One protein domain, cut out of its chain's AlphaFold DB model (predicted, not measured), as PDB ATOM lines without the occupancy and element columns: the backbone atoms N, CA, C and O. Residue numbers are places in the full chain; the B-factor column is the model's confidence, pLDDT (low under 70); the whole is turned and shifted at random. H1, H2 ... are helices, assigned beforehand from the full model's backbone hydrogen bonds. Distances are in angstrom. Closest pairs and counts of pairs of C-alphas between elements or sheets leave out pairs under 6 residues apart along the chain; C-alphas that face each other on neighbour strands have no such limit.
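What this domain is: This is residues 2 to 108 of the 110 residues of an uncharacterized protein of Gemmatimonadetes bacterium 13_1_40CM_4_69_8 (UniProt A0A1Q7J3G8). A body of crossed helices, H1 to H6 with the first part of H7, has one long arm: the last residues of H7, 100 to 108, stick out from it. In the body, H6 and H7 each cross H1, H2 packs on H3, and H4 and H5 lie at the end away from the arm. The printed part has 107 residues, with seven named helices, H1 to H7 in order, and no named strand; the class is all helix. It is compact, with a radius of gyration of the C-alphas of 13.9 A, yet elongated, spanning 49 by 29 by 25 A.

How they stand to each other: H7, residues 84 to 108, touches H1, residues 3 to 16, with residues 87 to 94 alone, at a steep tilt of 59 degrees; the closest C-alphas, Thr 10 and Trp 94, are 7.4 A apart. H7 touches H2, residues 18 to 24, at a shallow tilt of 23 degrees, opposite ways, with residues 91 to 98 alone (C-alphas of Pro 18 and Leu 95, 6.1 A). H2 touches H3, residues 36 to 42, at a steep tilt of 68 degrees, only just short of about perpendicular; the closest C-alphas, Gly 24 and Ala 40, are 3.8 A apart. H3 touches H4, residues 47 to 52, about perpendicular at 78 degrees, with the C-alphas of Ala 38 and Leu 48 closest at 5.2 A. H6, residues 70 to 82, touches H1 with residues 72 to 76 alone, about perpendicular at 75 degrees, with the C-alphas of Leu 8 and Val 72 closest at 5.3 A. H5, residues 58 to 66, touches H6; the closest C-alphas, Gly 63 and Val 70, are 5.3 A apart. H6 and H7 only just touch, only at the corner, with 3 pairs of C-alphas within 8 A. Every O i to N i+4 pair is within hydrogen-bond range in H1, H2, H3, H5, H6 and H7; in H4 1 of 2 is.

Where its parts are: H7 is 36.5 A long, H1 20.0 A and H6 18.1 A. H1 begins at C-alpha 3 (56.520, -30.259, -4.126), and H7 ends at C-alpha 108 (47.890, -3.210, -18.220).

The domain as a whole: The C-alphas farthest apart, Lys 54 and Met 108, are 48.8 A apart. The printed part has no cut, the link from H2 to H3 is long, and no printed residue is under 70 in pLDDT.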
ATOM      1  N   SER A   2      53.987 -32.959  -0.895       92.81
ATOM      2  CA  SER A   2      55.343 -32.781  -1.438       92.81
ATOM      3  C   SER A   2      55.323 -31.837  -2.654       92.81
ATOM      4  O   SER A   2      54.286 -31.746  -3.321       92.81
ATOM      5  N   PRO A   3      56.440 -31.154  -2.971       93.81
ATOM      6  CA  PRO A   3      56.520 -30.259  -4.126       93.81
ATOM      7  C   PRO A   3      56.157 -30.945  -5.447       93.81
ATOM      8  O   PRO A   3      55.367 -30.411  -6.212       93.81
ATOM      9  N   GLU A   4      56.646 -32.167  -5.667       94.62
ATOM     10  CA  GLU A   4      56.363 -32.948  -6.878       94.62
ATOM     11  C   GLU A   4      54.863 -33.195  -7.071       94.62
ATOM     12  O   GLU A   4      54.327 -32.970  -8.154       94.62
ATOM     13  N   LYS A   5      54.155 -33.590  -6.005       95.25
ATOM     14  CA  LYS A   5      52.702 -33.782  -6.047       95.25
ATOM     15  C   LYS A   5      51.970 -32.471  -6.312       95.25
ATOM     16  O   LYS A   5      51.053 -32.454  -7.127       95.25
ATOM     17  N   LYS A   6      52.402 -31.372  -5.674       96.00
ATOM     18  CA  LYS A   6      51.843 -30.033  -5.931       96.00
ATOM     19  C   LYS A   6      51.971 -29.691  -7.418       96.00
ATOM     20  O   LYS A   6      50.968 -29.326  -8.017       96.00
ATOM     21  N   THR A   7      53.141 -29.903  -8.026       97.12
ATOM     22  CA  THR A   7      53.369 -29.675  -9.464       97.12
ATOM     23  C   THR A   7      52.461 -30.524 -10.354       97.12
ATOM     24  O   THR A   7      51.914 -30.013 -11.330       97.12
ATOM     25  N   LEU A   8      52.268 -31.809 -10.038       97.56
ATOM     26  CA  LEU A   8      51.364 -32.670 -10.809       97.56
ATOM     27  C   LEU A   8      49.922 -32.157 -10.760       97.56
ATOM     28  O   LEU A   8      49.273 -32.043 -11.799       97.56
ATOM     29  N   LEU A   9      49.434 -31.797  -9.573       97.88
ATOM     30  CA  LEU A   9      48.074 -31.286  -9.413       97.88
ATOM     31  C   LEU A   9      47.884 -29.927 -10.096       97.88
ATOM     32  O   LEU A   9      46.889 -29.741 -10.791       97.88
ATOM     33  N   THR A  10      48.849 -29.007  -9.986       97.38
ATOM     34  CA  THR A  10      48.759 -27.712 -10.683       97.38
ATOM     35  C   THR A  10      48.827 -27.870 -12.202       97.38
ATOM     36  O   THR A  10      48.074 -27.196 -12.894       97.38
ATOM     37  N   THR A  11      49.609 -28.827 -12.720       97.62
ATOM     38  CA  THR A  11      49.611 -29.174 -14.159       97.62
ATOM     39  C   THR A  11      48.219 -29.620 -14.622       97.62
ATOM     40  O   THR A  11      47.755 -29.247 -15.698       97.62
ATOM     41  N   ALA A  12      47.515 -30.413 -13.805       97.56
ATOM     42  CA  ALA A  12      46.150 -30.823 -14.121       97.56
ATOM     43  C   ALA A  12      45.172 -29.638 -14.107       97.56
ATOM     44  O   ALA A  12      44.290 -29.558 -14.962       97.56
ATOM     45  N   PHE A  13      45.322 -28.717 -13.151       98.00
ATOM     46  CA  PHE A  13      44.490 -27.515 -13.067       98.00
ATOM     47  C   PHE A  13      44.695 -26.591 -14.266       98.00
ATOM     48  O   PHE A  13      43.714 -26.109 -14.826       98.00
ATOM     49  N   GLU A  14      45.938 -26.421 -14.711       96.62
ATOM     50  CA  GLU A  14      46.281 -25.669 -15.921       96.62
ATOM     51  C   GLU A  14      45.618 -26.259 -17.169       96.62
ATOM     52  O   GLU A  14      44.960 -25.532 -17.909       96.62
ATOM     53  N   ALA A  15      45.701 -27.580 -17.365       96.38
ATOM     54  CA  ALA A  15      45.065 -28.247 -18.503       96.38
ATOM     55  C   ALA A  15      43.525 -28.173 -18.474       96.38
ATOM     56  O   ALA A  15      42.864 -28.181 -19.515       96.38
ATOM     57  N   LEU A  16      42.929 -28.109 -17.281       96.19
ATOM     58  CA  LEU A  16      41.482 -27.962 -17.115       96.19
ATOM     59  C   LEU A  16      41.014 -26.512 -17.299       96.19
ATOM     60  O   LEU A  16      39.928 -26.292 -17.840       96.19
ATOM     61  N   GLY A  17      41.805 -25.541 -16.849       95.62
ATOM     62  CA  GLY A  17      41.422 -24.135 -16.784       95.62
ATOM     63  C   GLY A  17      40.485 -23.804 -15.607       95.62
ATOM     64  O   GLY A  17      39.838 -24.689 -15.027       95.62
ATOM     65  N   PRO A  18      40.384 -22.515 -15.234       95.75
ATOM     66  CA  PRO A  18      39.707 -22.072 -14.015       95.75
ATOM     67  C   PRO A  18      38.214 -22.408 -13.968       95.75
ATOM     68  O   PRO A  18      37.699 -22.766 -12.903       95.75
ATOM     69  N   GLU A  19      37.509 -22.379 -15.098       95.19
ATOM     70  CA  GLU A  19      36.079 -22.697 -15.158       95.19
ATOM     71  C   GLU A  19      35.817 -24.171 -14.842       95.19
ATOM     72  O   GLU A  19      34.884 -24.498 -14.102       95.19
ATOM     73  N   ARG A  20      36.634 -25.080 -15.394       96.19
ATOM     74  CA  ARG A  20      36.478 -26.525 -15.173       96.19
ATOM     75  C   ARG A  20      36.953 -26.927 -13.785       96.19
ATOM     76  O   ARG A  20      36.279 -27.739 -13.158       96.19
ATOM     77  N   VAL A  21      38.029 -26.325 -13.272       97.62
ATOM     78  CA  VAL A  21      38.471 -26.534 -11.882       97.62
ATOM     79  C   VAL A  21      37.379 -26.091 -10.905       97.62
ATOM     80  O   VAL A  21      36.959 -26.880 -10.062       97.62
ATOM     81  N   THR A  22      36.826 -24.885 -11.075       97.06
ATOM     82  CA  THR A  22      35.722 -24.376 -10.237       97.06
ATOM     83  C   THR A  22      34.508 -25.303 -10.272       97.06
ATOM     84  O   THR A  22      33.884 -25.573  -9.247       97.06
ATOM     85  N   ARG A  23      34.162 -25.811 -11.459       96.00
ATOM     86  CA  ARG A  23      33.054 -26.751 -11.628       96.00
ATOM     87  C   ARG A  23      33.339 -28.085 -10.945       96.00
ATOM     88  O   ARG A  23      32.489 -28.562 -10.203       96.00
ATOM     89  N   GLY A  24      34.528 -28.645 -11.153       96.44
ATOM     90  CA  GLY A  24      34.967 -29.908 -10.562       96.44
ATOM     91  C   GLY A  24      34.944 -29.891  -9.040       96.44
ATOM     92  O   GLY A  24      34.555 -30.882  -8.432       96.44
ATOM     93  N   LEU A  25      35.261 -28.757  -8.409       97.00
ATOM     94  CA  LEU A  25      35.198 -28.610  -6.948       97.00
ATOM     95  C   LEU A  25      33.781 -28.747  -6.365       97.00
ATOM     96  O   LEU A  25      33.646 -28.921  -5.156       97.00
ATOM     97  N   LYS A  26      32.727 -28.717  -7.190       95.06
ATOM     98  CA  LYS A  26      31.353 -29.017  -6.753       95.06
ATOM     99  C   LYS A  26      31.090 -30.517  -6.584       95.06
ATOM    100  O   LYS A  26      30.048 -30.876  -6.047       95.06
ATOM    101  N   ALA A  27      31.993 -31.378  -7.052       95.06
ATOM    102  CA  ALA A  27      31.895 -32.820  -6.866       95.06
ATOM    103  C   ALA A  27      31.919 -33.191  -5.377       95.06
ATOM    104  O   ALA A  27      32.660 -32.591  -4.592       95.06
ATOM    105  N   THR A  28      31.135 -34.204  -5.016       91.44
ATOM    106  CA  THR A  28      31.073 -34.786  -3.663       91.44
ATOM    107  C   THR A  28      31.372 -36.284  -3.651       91.44
ATOM    108  O   THR A  28      31.431 -36.880  -2.584       91.44
ATOM    109  N   GLY A  29      31.485 -36.909  -4.825       93.38
ATOM    110  CA  GLY A  29      31.742 -38.335  -4.950       93.38
ATOM    111  C   GLY A  29      33.204 -38.652  -5.230       93.38
ATOM    112  O   GLY A  29      34.013 -37.775  -5.527       93.38
ATOM    113  N   HIS A  30      33.527 -39.941  -5.170       93.50
ATOM    114  CA  HIS A  30      34.875 -40.486  -5.387       93.50
ATOM    115  C   HIS A  30      34.908 -41.519  -6.520       93.50
ATOM    116  O   HIS A  30      35.918 -42.160  -6.787       93.50
ATOM    117  N   SER A  31      33.789 -41.702  -7.221       91.44
ATOM    118  CA  SER A  31      33.721 -42.632  -8.342       91.44
ATOM    119  C   SER A  31      33.909 -41.895  -9.664       91.44
ATOM    120  O   SER A  31      33.635 -40.707  -9.784       91.44
ATOM    121  N   TRP A  32      34.262 -42.614 -10.727       90.06
ATOM    122  CA  TRP A  32      34.309 -42.048 -12.083       90.06
ATOM    123  C   TRP A  32      32.971 -41.472 -12.596       90.06
ATOM    124  O   TRP A  32      32.940 -40.883 -13.677       90.06
ATOM    125  N   ARG A  33      31.865 -41.658 -11.862       89.62
ATOM    126  CA  ARG A  33      30.558 -41.058 -12.159       89.62
ATOM    127  C   ARG A  33      30.442 -39.629 -11.653       89.62
ATOM    128  O   ARG A  33      29.800 -38.821 -12.309       89.62
ATOM    129  N   ASP A  34      31.052 -39.323 -10.519       91.38
ATOM    130  CA  ASP A  34      30.731 -38.135  -9.726       91.38
ATOM    131  C   ASP A  34      31.942 -37.520  -9.002       91.38
ATOM    132  O   ASP A  34      31.775 -36.598  -8.204       91.38
ATOM    133  N   CYS A  35      33.159 -37.987  -9.296       93.94
ATOM    134  CA  CYS A  35      34.397 -37.394  -8.804       93.94
ATOM    135  C   CYS A  35      34.719 -36.059  -9.480       93.94
ATOM    136  O   CYS A  35      34.110 -35.666 -10.482       93.94
ATOM    137  N   PHE A  36      35.746 -35.384  -8.957       96.62
ATOM    138  CA  PHE A  36      36.251 -34.120  -9.487       96.62
ATOM    139  C   PHE A  36      36.384 -34.110 -11.016       96.62
ATOM    140  O   PHE A  36      35.860 -33.208 -11.663       96.62
ATOM    141  N   LEU A  37      37.030 -35.119 -11.613       94.88
ATOM    142  CA  LEU A  37      37.254 -35.171 -13.064       94.88
ATOM    143  C   LEU A  37      35.950 -35.349 -13.853       94.88
ATOM    144  O   LEU A  37      35.804 -34.755 -14.920       94.88
ATOM    145  N   ALA A  38      34.990 -36.120 -13.333       92.56
ATOM    146  CA  ALA A  38      33.693 -36.300 -13.984       92.56
ATOM    147  C   ALA A  38      32.948 -34.965 -14.098       92.56
ATOM    148  O   ALA A  38      32.533 -34.562 -15.190       92.56
ATOM    149  N   VAL A  39      32.876 -34.235 -12.982       94.56
ATOM    150  CA  VAL A  39      32.193 -32.942 -12.913       94.56
ATOM    151  C   VAL A  39      32.992 -31.844 -13.626       94.56
ATOM    152  O   VAL A  39      32.401 -31.011 -14.308       94.56
ATOM    153  N   ALA A  40      34.325 -31.844 -13.554       95.19
ATOM    154  CA  ALA A  40      35.165 -30.844 -14.221       95.19
ATOM    155  C   ALA A  40      35.034 -30.899 -15.751       95.19
ATOM    156  O   ALA A  40      34.910 -29.860 -16.403       95.19
ATOM    157  N   ILE A  41      35.039 -32.107 -16.325       91.38
ATOM    158  CA  ILE A  41      35.039 -32.305 -17.779       91.38
ATOM    159  C   ILE A  41      33.645 -32.052 -18.357       91.38
ATOM    160  O   ILE A  41      33.502 -31.246 -19.277       91.38
ATOM    161  N   TYR A  42      32.613 -32.691 -17.798       85.88
ATOM    162  CA  TYR A  42      31.275 -32.703 -18.402       85.88
ATOM    163  C   TYR A  42      30.239 -31.853 -17.668       85.88
ATOM    164  O   TYR A  42      29.187 -31.574 -18.229       85.88
ATOM    165  N   GLY A  43      30.513 -31.408 -16.441       81.44
ATOM    166  CA  GLY A  43      29.577 -30.611 -15.639       81.44
ATOM    167  C   GLY A  43      28.383 -31.364 -15.067       81.44
ATOM    168  O   GLY A  43      27.759 -30.856 -14.142       81.44
ATOM    169  N   GLU A  44      28.118 -32.574 -15.550       78.94
ATOM    170  CA  GLU A  44      27.060 -33.452 -15.070       78.94
ATOM    171  C   GLU A  44      27.643 -34.798 -14.618       78.94
ATOM    172  O   GLU A  44      28.521 -35.346 -15.304       78.94
ATOM    173  N   PRO A  45      27.153 -35.358 -13.498       76.56
ATOM    174  CA  PRO A  45      27.448 -36.732 -13.117       76.56
ATOM    175  C   PRO A  45      27.093 -37.734 -14.231       76.56
ATOM    176  O   PRO A  45      26.286 -37.462 -15.119       76.56
ATOM    177  N   ASP A  46      27.720 -38.908 -14.199       80.62
ATOM    178  CA  ASP A  46      27.540 -40.046 -15.116       80.62
ATOM    179  C   ASP A  46      27.965 -39.840 -16.580       80.62
ATOM    180  O   ASP A  46      28.221 -40.823 -17.285       80.62
ATOM    181  N   ALA A  47      28.115 -38.603 -17.060       81.81
ATOM    182  CA  ALA A  47      28.531 -38.328 -18.436       81.81
ATOM    183  C   ALA A  47      29.923 -38.904 -18.752       81.81
ATOM    184  O   ALA A  47      30.097 -39.570 -19.778       81.81
ATOM    185  N   LEU A  48      30.887 -38.729 -17.838       81.19
ATOM    186  CA  LEU A  48      32.213 -39.338 -17.965       81.19
ATOM    187  C   LEU A  48      32.135 -40.867 -17.867       81.19
ATOM    188  O   LEU A  48      32.726 -41.575 -18.682       81.19
ATOM    189  N   ALA A  49      31.373 -41.389 -16.905       81.44
ATOM    190  CA  ALA A  49      31.262 -42.826 -16.683       81.44
ATOM    191  C   ALA A  49      30.724 -43.574 -17.910       81.44
ATOM    192  O   ALA A  49      31.281 -44.612 -18.258       81.44
ATOM    193  N   ARG A  50      29.735 -43.016 -18.621       83.25
ATOM    194  CA  ARG A  50      29.213 -43.593 -19.875       83.25
ATOM    195  C   ARG A  50      30.296 -43.777 -20.942       83.25
ATOM    196  O   ARG A  50      30.291 -44.770 -21.665       83.25
ATOM    197  N   GLN A  51      31.256 -42.856 -21.034       81.69
ATOM    198  CA  GLN A  51      32.385 -43.007 -21.959       81.69
ATOM    199  C   GLN A  51      33.426 -44.021 -21.470       81.69
ATOM    200  O   GLN A  51      34.111 -44.657 -22.277       81.69
ATOM    201  N   LEU A  52      33.535 -44.183 -20.152       84.31
ATOM    202  CA  LEU A  52      34.492 -45.068 -19.497       84.31
ATOM    203  C   LEU A  52      34.002 -46.514 -19.345       84.31
ATOM    204  O   LEU A  52      34.834 -47.395 -19.149       84.31
ATOM    205  N   GLU A  53      32.700 -46.787 -19.459       80.88
ATOM    206  CA  GLU A  53      32.115 -48.131 -19.288       80.88
ATOM    207  C   GLU A  53      32.769 -49.194 -20.178       80.88
ATOM    208  O   GLU A  53      32.943 -50.335 -19.761       80.88
ATOM    209  N   LYS A  54      33.198 -48.815 -21.386       77.38
ATOM    210  CA  LYS A  54      33.846 -49.723 -22.348       77.38
ATOM    211  C   LYS A  54      35.378 -49.698 -22.276       77.38
ATOM    212  O   LYS A  54      36.043 -50.225 -23.168       77.38
ATOM    213  N   ARG A  55      35.967 -49.033 -21.276       81.44
ATOM    214  CA  ARG A  55      37.412 -48.766 -21.206       81.44
ATOM    215  C   ARG A  55      38.040 -49.459 -19.998       81.44
ATOM    216  O   ARG A  55      37.721 -49.153 -18.856       81.44
ATOM    217  N   TRP A  56      39.007 -50.338 -20.267       71.25
ATOM    218  CA  TRP A  56      39.780 -51.026 -19.225       71.25
ATOM    219  C   TRP A  56      40.719 -50.077 -18.457       71.25
ATOM    220  O   TRP A  56      40.884 -50.216 -17.253       71.25
ATOM    221  N   ARG A  57      41.331 -49.092 -19.139       85.38
ATOM    222  CA  ARG A  57      42.274 -48.120 -18.543       85.38
ATOM    223  C   ARG A  57      41.689 -46.707 -18.582       85.38
ATOM    224  O   ARG A  57      41.942 -45.953 -19.523       85.38
ATOM    225  N   LYS A  58      40.871 -46.369 -17.587       87.81
ATOM    226  CA  LYS A  58      40.085 -45.123 -17.545       87.81
ATOM    227  C   LYS A  58      40.973 -43.881 -17.481       87.81
ATOM    228  O   LYS A  58      40.757 -42.922 -18.217       87.81
ATOM    229  N   GLU A  59      42.043 -43.957 -16.704       88.81
ATOM    230  CA  GLU A  59      43.023 -42.893 -16.485       88.81
ATOM    231  C   GLU A  59      43.772 -42.541 -17.777       88.81
ATOM    232  O   GLU A  59      44.076 -41.379 -18.023       88.81
ATOM    233  N   HIS A  60      44.026 -43.528 -18.647       88.75
ATOM    234  CA  HIS A  60      44.676 -43.292 -19.943       88.75
ATOM    235  C   HIS A  60      43.756 -42.546 -20.907       88.75
ATOM    236  O   HIS A  60      44.202 -41.650 -21.626       88.75
ATOM    237  N   PHE A  61      42.472 -42.911 -20.923       89.25
ATOM    238  CA  PHE A  61      41.483 -42.216 -21.738       89.25
ATOM    239  C   PHE A  61      41.327 -40.763 -21.283       89.25
ATOM    240  O   PHE A  61      41.389 -39.860 -22.110       89.25
ATOM    241  N   VAL A  62      41.201 -40.535 -19.973       88.31
ATOM    242  CA  VAL A  62      41.098 -39.181 -19.412       88.31
ATOM    243  C   VAL A  62      42.372 -38.374 -19.658       88.31
ATOM    244  O   VAL A  62      42.279 -37.208 -20.025       88.31
ATOM    245  N   GLY A  63      43.548 -38.997 -19.537       90.19
ATOM    246  CA  GLY A  63      44.815 -38.364 -19.896       90.19
ATOM    247  C   GLY A  63      44.824 -37.908 -21.352       90.19
ATOM    248  O   GLY A  63      45.095 -36.750 -21.625       90.19
ATOM    249  N   THR A  64      44.405 -38.771 -22.279       90.06
ATOM    250  CA  THR A  64      44.295 -38.410 -23.705       90.06
ATOM    251  C   THR A  64      43.299 -37.268 -23.932       90.06
ATOM    252  O   THR A  64      43.568 -36.363 -24.711       90.06
ATOM    253  N   LEU A  65      42.154 -37.289 -23.242       89.50
ATOM    254  CA  LEU A  65      41.111 -36.267 -23.367       89.50
ATOM    255  C   LEU A  65      41.569 -34.880 -22.889       89.50
ATOM    256  O   LEU A  65      41.089 -33.870 -23.398       89.50
ATOM    257  N   LEU A  66      42.464 -34.837 -21.903       90.81
ATOM    258  CA  LEU A  66      42.982 -33.607 -21.301       90.81
ATOM    259  C   LEU A  66      44.390 -33.234 -21.786       90.81
ATOM    260  O   LEU A  66      44.954 -32.279 -21.266       90.81
ATOM    261  N   ASP A  67      44.959 -33.987 -22.730       93.19
ATOM    262  CA  ASP A  67      46.373 -33.893 -23.129       93.19
ATOM    263  C   ASP A  67      47.348 -33.966 -21.931       93.19
ATOM    264  O   ASP A  67      48.342 -33.250 -21.815       93.19
ATOM    265  N   LEU A  68      47.038 -34.854 -20.983       94.12
ATOM    266  CA  LEU A  68      47.796 -35.084 -19.760       94.12
ATOM    267  C   LEU A  68      48.453 -36.463 -19.753       94.12
ATOM    268  O   LEU A  68      47.876 -37.486 -20.132       94.12
ATOM    269  N   ARG A  69      49.663 -36.514 -19.193       94.81
ATOM    270  CA  ARG A  69      50.342 -37.781 -18.900       94.81
ATOM    271  C   ARG A  69      49.564 -38.550 -17.828       94.81
ATOM    272  O   ARG A  69      49.129 -37.974 -16.836       94.81
ATOM    273  N   VAL A  70      49.456 -39.873 -17.974       94.00
ATOM    274  CA  VAL A  70      48.642 -40.717 -17.075       94.00
ATOM    275  C   VAL A  70      49.004 -40.577 -15.590       94.00
ATOM    276  O   VAL A  70      48.127 -40.635 -14.739       94.00
ATOM    277  N   HIS A  71      50.275 -40.344 -15.255       95.06
ATOM    278  CA  HIS A  71      50.692 -40.171 -13.863       95.06
ATOM    279  C   HIS A  71      50.125 -38.891 -13.225       95.06
ATOM    280  O   HIS A  71      49.901 -38.875 -12.021       95.06
ATOM    281  N   VAL A  72      49.841 -37.853 -14.022       96.69
ATOM    282  CA  VAL A  72      49.143 -36.644 -13.563       96.69
ATOM    283  C   VAL A  72      47.708 -37.000 -13.178       96.69
ATOM    284  O   VAL A  72      47.259 -36.673 -12.085       96.69
ATOM    285  N   VAL A  73      47.009 -37.741 -14.045       95.75
ATOM    286  CA  VAL A  73      45.631 -38.195 -13.792       95.75
ATOM    287  C   VAL A  73      45.568 -39.101 -12.560       95.75
ATOM    288  O   VAL A  73      44.688 -38.927 -11.721       95.75
ATOM    289  N   ASN A  74      46.525 -40.019 -12.412       95.62
ATOM    290  CA  ASN A  74      46.616 -40.887 -11.239       95.62
ATOM    291  C   ASN A  74      46.787 -40.083  -9.947       95.62
ATOM    292  O   ASN A  74      46.146 -40.408  -8.952       95.62
ATOM    293  N   GLU A  75      47.627 -39.043  -9.952       97.38
ATOM    294  CA  GLU A  75      47.811 -38.207  -8.763       97.38
ATOM    295  C   GLU A  75      46.551 -37.393  -8.452       97.38
ATOM    296  O   GLU A  75      46.205 -37.268  -7.284       97.38
ATOM    297  N   VAL A  76      45.811 -36.914  -9.463       97.12
ATOM    298  CA  VAL A  76      44.508 -36.256  -9.247       97.12
ATOM    299  C   VAL A  76      43.519 -37.199  -8.568       97.12
ATOM    300  O   VAL A  76      42.940 -36.825  -7.552       97.12
ATOM    301  N   VAL A  77      43.342 -38.415  -9.095       95.38
ATOM    302  CA  VAL A  77      42.418 -39.408  -8.515       95.38
ATOM    303  C   VAL A  77      42.849 -39.770  -7.095       95.38
ATOM    304  O   VAL A  77      42.055 -39.685  -6.166       95.38
ATOM    305  N   ARG A  78      44.135 -40.076  -6.901       96.44
ATOM    306  CA  ARG A  78      44.694 -40.408  -5.587       96.44
ATOM    307  C   ARG A  78      44.500 -39.274  -4.576       96.44
ATOM    308  O   ARG A  78      44.088 -39.537  -3.451       96.44
ATOM    309  N   ALA A  79      44.843 -38.038  -4.938       97.12
ATOM    310  CA  ALA A  79      44.738 -36.895  -4.036       97.12
ATOM    311  C   ALA A  79      43.277 -36.548  -3.732       97.12
ATOM    312  O   ALA A  79      42.974 -36.170  -2.605       97.12
ATOM    313  N   TRP A  80      42.372 -36.719  -4.698       97.00
ATOM    314  CA  TRP A  80      40.937 -36.580  -4.470       97.00
ATOM    315  C   TRP A  80      40.398 -37.642  -3.503       97.00
ATOM    316  O   TRP A  80      39.625 -37.310  -2.614       97.00
ATOM    317  N   ASP A  81      40.841 -38.894  -3.627       95.81
ATOM    318  CA  ASP A  81      40.335 -40.005  -2.809       95.81
ATOM    319  C   ASP A  81      40.933 -40.071  -1.401       95.81
ATOM    320  O   ASP A  81      40.268 -40.513  -0.466       95.81
ATOM    321  N   HIS A  82      42.189 -39.652  -1.229       95.50
ATOM    322  CA  HIS A  82      42.913 -39.832   0.034       95.50
ATOM    323  C   HIS A  82      43.248 -38.532   0.763       95.50
ATOM    324  O   HIS A  82      43.397 -38.546   1.982       95.50
ATOM    325  N   ASP A  83      43.371 -37.420   0.040       95.19
ATOM    326  CA  ASP A  83      43.875 -36.147   0.562       95.19
ATOM    327  C   ASP A  83      42.955 -34.975   0.149       95.19
ATOM    328  O   ASP A  83      43.422 -33.854  -0.082       95.19
ATOM    329  N   GLU A  84      41.639 -35.219   0.051       96.44
ATOM    330  CA  GLU A  84      40.660 -34.310  -0.569       96.44
ATOM    331  C   GLU A  84      40.727 -32.880  -0.012       96.44
ATOM    332  O   GLU A  84      40.722 -31.907  -0.766       96.44
ATOM    333  N   GLY A  85      40.855 -32.728   1.311       96.75
ATOM    334  CA  GLY A  85      40.975 -31.412   1.943       96.75
ATOM    335  C   GLY A  85      42.203 -30.634   1.459       96.75
ATOM    336  O   GLY A  85      42.119 -29.438   1.185       96.75
ATOM    337  N   MET A  86      43.338 -31.313   1.282       96.44
ATOM    338  CA  MET A  86      44.565 -30.691   0.781       96.44
ATOM    339  C   MET A  86      44.476 -30.396  -0.720       96.44
ATOM    340  O   MET A  86      44.953 -29.353  -1.165       96.44
ATOM    341  N   PHE A  87      43.832 -31.280  -1.485       97.94
ATOM    342  CA  PHE A  87      43.532 -31.059  -2.897       97.94
ATOM    343  C   PHE A  87      42.656 -29.814  -3.094       97.94
ATOM    344  O   PHE A  87      42.994 -28.943  -3.895       97.94
ATOM    345  N   ARG A  88      41.556 -29.698  -2.336       98.06
ATOM    346  CA  ARG A  88      40.623 -28.564  -2.406       98.06
ATOM    347  C   ARG A  88      41.309 -27.249  -2.059       98.06
ATOM    348  O   ARG A  88      41.170 -26.293  -2.814       98.06
ATOM    349  N   SER A  89      42.082 -27.213  -0.972       98.00
ATOM    350  CA  SER A  89      42.839 -26.017  -0.581       98.00
ATOM    351  C   SER A  89      43.812 -25.573  -1.672       98.00
ATOM    352  O   SER A  89      43.860 -24.392  -2.003       98.00
ATOM    353  N   LEU A  90      44.536 -26.517  -2.288       98.06
ATOM    354  CA  LEU A  90      45.450 -26.207  -3.386       98.06
ATOM    355  C   LEU A  90      44.712 -25.683  -4.629       98.06
ATOM    356  O   LEU A  90      45.182 -24.748  -5.273       98.06
ATOM    357  N   ALA A  91      43.568 -26.272  -4.976       97.81
ATOM    358  CA  ALA A  91      42.767 -25.821  -6.111       97.81
ATOM    359  C   ALA A  91      42.220 -24.399  -5.899       97.81
ATOM    360  O   ALA A  91      42.217 -23.602  -6.835       97.81
ATOM    361  N   VAL A  92      41.798 -24.062  -4.674       97.88
ATOM    362  CA  VAL A  92      41.355 -22.704  -4.313       97.88
ATOM    363  C   VAL A  92      42.512 -21.706  -4.406       97.88
ATOM    364  O   VAL A  92      42.359 -20.695  -5.086       97.88
ATOM    365  N   GLU A  93      43.677 -22.021  -3.826       96.94
ATOM    366  CA  GLU A  93      44.898 -21.198  -3.934       96.94
ATOM    367  C   GLU A  93      45.241 -20.926  -5.409       96.94
ATOM    368  O   GLU A  93      45.468 -19.787  -5.819       96.94
ATOM    369  N   TRP A  94      45.213 -21.969  -6.242       97.56
ATOM    370  CA  TRP A  94      45.494 -21.850  -7.671       97.56
ATOM    371  C   TRP A  94      44.463 -20.975  -8.408       97.56
ATOM    372  O   TRP A  94      44.843 -20.157  -9.252       97.56
ATOM    373  N   LEU A  95      43.169 -21.092  -8.084       97.31
ATOM    374  CA  LEU A  95      42.108 -20.262  -8.672       97.31
ATOM    375  C   LEU A  95      42.253 -18.778  -8.303       97.31
ATOM    376  O   LEU A  95      42.025 -17.913  -9.150       97.31
ATOM    377  N   GLU A  96      42.630 -18.476  -7.060       95.75
ATOM    378  CA  GLU A  96      42.861 -17.102  -6.599       95.75
ATOM    379  C   GLU A  96      44.031 -16.448  -7.341       95.75
ATOM    380  O   GLU A  96      43.894 -15.324  -7.833       95.75
ATOM    381  N   LEU A  97      45.138 -17.178  -7.514       92.75
ATOM    382  CA  LEU A  97      46.295 -16.720  -8.290       92.75
ATOM    383  C   LEU A  97      45.931 -16.441  -9.755       92.75
ATOM    384  O   LEU A  97      46.307 -15.401 -10.299       92.75
ATOM    385  N   ASN A  98      45.153 -17.328 -10.384       90.75
ATOM    386  CA  ASN A  98      44.705 -17.138 -11.767       90.75
ATOM    387  C   ASN A  98      43.760 -15.937 -11.907       90.75
ATOM    388  O   ASN A  98      43.878 -15.165 -12.858       90.75
ATOM    389  N   ARG A  99      42.857 -15.723 -10.941       88.81
ATOM    390  CA  ARG A  99      41.979 -14.545 -10.932       88.81
ATOM    391  C   ARG A  99      42.782 -13.248 -10.816       88.81
ATOM    392  O   ARG A  99      42.494 -12.297 -11.539       88.81
ATOM    393  N   ALA A 100      43.778 -13.212  -9.933       83.56
ATOM    394  CA  ALA A 100      44.646 -12.049  -9.770       83.56
ATOM    395  C   ALA A 100      45.421 -11.735 -11.060       83.56
ATOM    396  O   ALA A 100      45.459 -10.580 -11.479       83.56
ATOM    397  N   ALA A 101      45.954 -12.759 -11.735       79.31
ATOM    398  CA  ALA A 101      46.672 -12.597 -12.998       79.31
ATOM    399  C   ALA A 101      45.800 -11.969 -14.102       79.31
ATOM    400  O   ALA A 101      46.252 -11.049 -14.782       79.31
ATOM    401  N   VAL A 102      44.540 -12.403 -14.236       77.94
ATOM    402  CA  VAL A 102      43.588 -11.825 -15.207       77.94
ATOM    403  C   VAL A 102      43.294 -10.353 -14.899       77.94
ATOM    404  O   VAL A 102      43.261  -9.527 -15.809       77.94
ATOM    405  N   VAL A 103      43.120  -9.993 -13.621       78.69
ATOM    406  CA  VAL A 103      42.908  -8.588 -13.220       78.69
ATOM    407  C   VAL A 103      44.126  -7.731 -13.567       78.69
ATOM    408  O   VAL A 103      43.964  -6.648 -14.128       78.69
ATOM    409  N   THR A 104      45.338  -8.214 -13.285       75.44
ATOM    410  CA  THR A 104      46.577  -7.501 -13.629       75.44
ATOM    411  C   THR A 104      46.731  -7.326 -15.138       75.44
ATOM    412  O   THR A 104      47.059  -6.230 -15.581       75.44
ATOM    413  N   GLN A 105      46.452  -8.362 -15.931       73.31
ATOM    414  CA  GLN A 105      46.495  -8.272 -17.394       73.31
ATOM    415  C   GLN A 105      45.510  -7.224 -17.922       73.31
ATOM    416  O   GLN A 105      45.901  -6.361 -18.700       73.31
ATOM    417  N   ASN A 106      44.264  -7.224 -17.442       75.56
ATOM    418  CA  ASN A 106      43.262  -6.241 -17.863       75.56
ATOM    419  C   ASN A 106      43.622  -4.802 -17.453       75.56
ATOM    420  O   ASN A 106      43.267  -3.862 -18.158       75.56
ATOM    421  N   ALA A 107      44.332  -4.620 -16.337       74.44
ATOM    422  CA  ALA A 107      44.794  -3.308 -15.882       74.44
ATOM    423  C   ALA A 107      45.994  -2.763 -16.681       74.44
ATOM    424  O   ALA A 107      46.242  -1.565 -16.634       74.44
ATOM    425  N   MET A 108      46.745  -3.616 -17.387       72.94
ATOM    426  CA  MET A 108      47.890  -3.210 -18.220       72.94
ATOM    427  C   MET A 108      47.508  -2.882 -19.672       72.94
ATOM    428  O   MET A 108      48.328  -2.339 -20.407       72.94
TER     429      MET A 108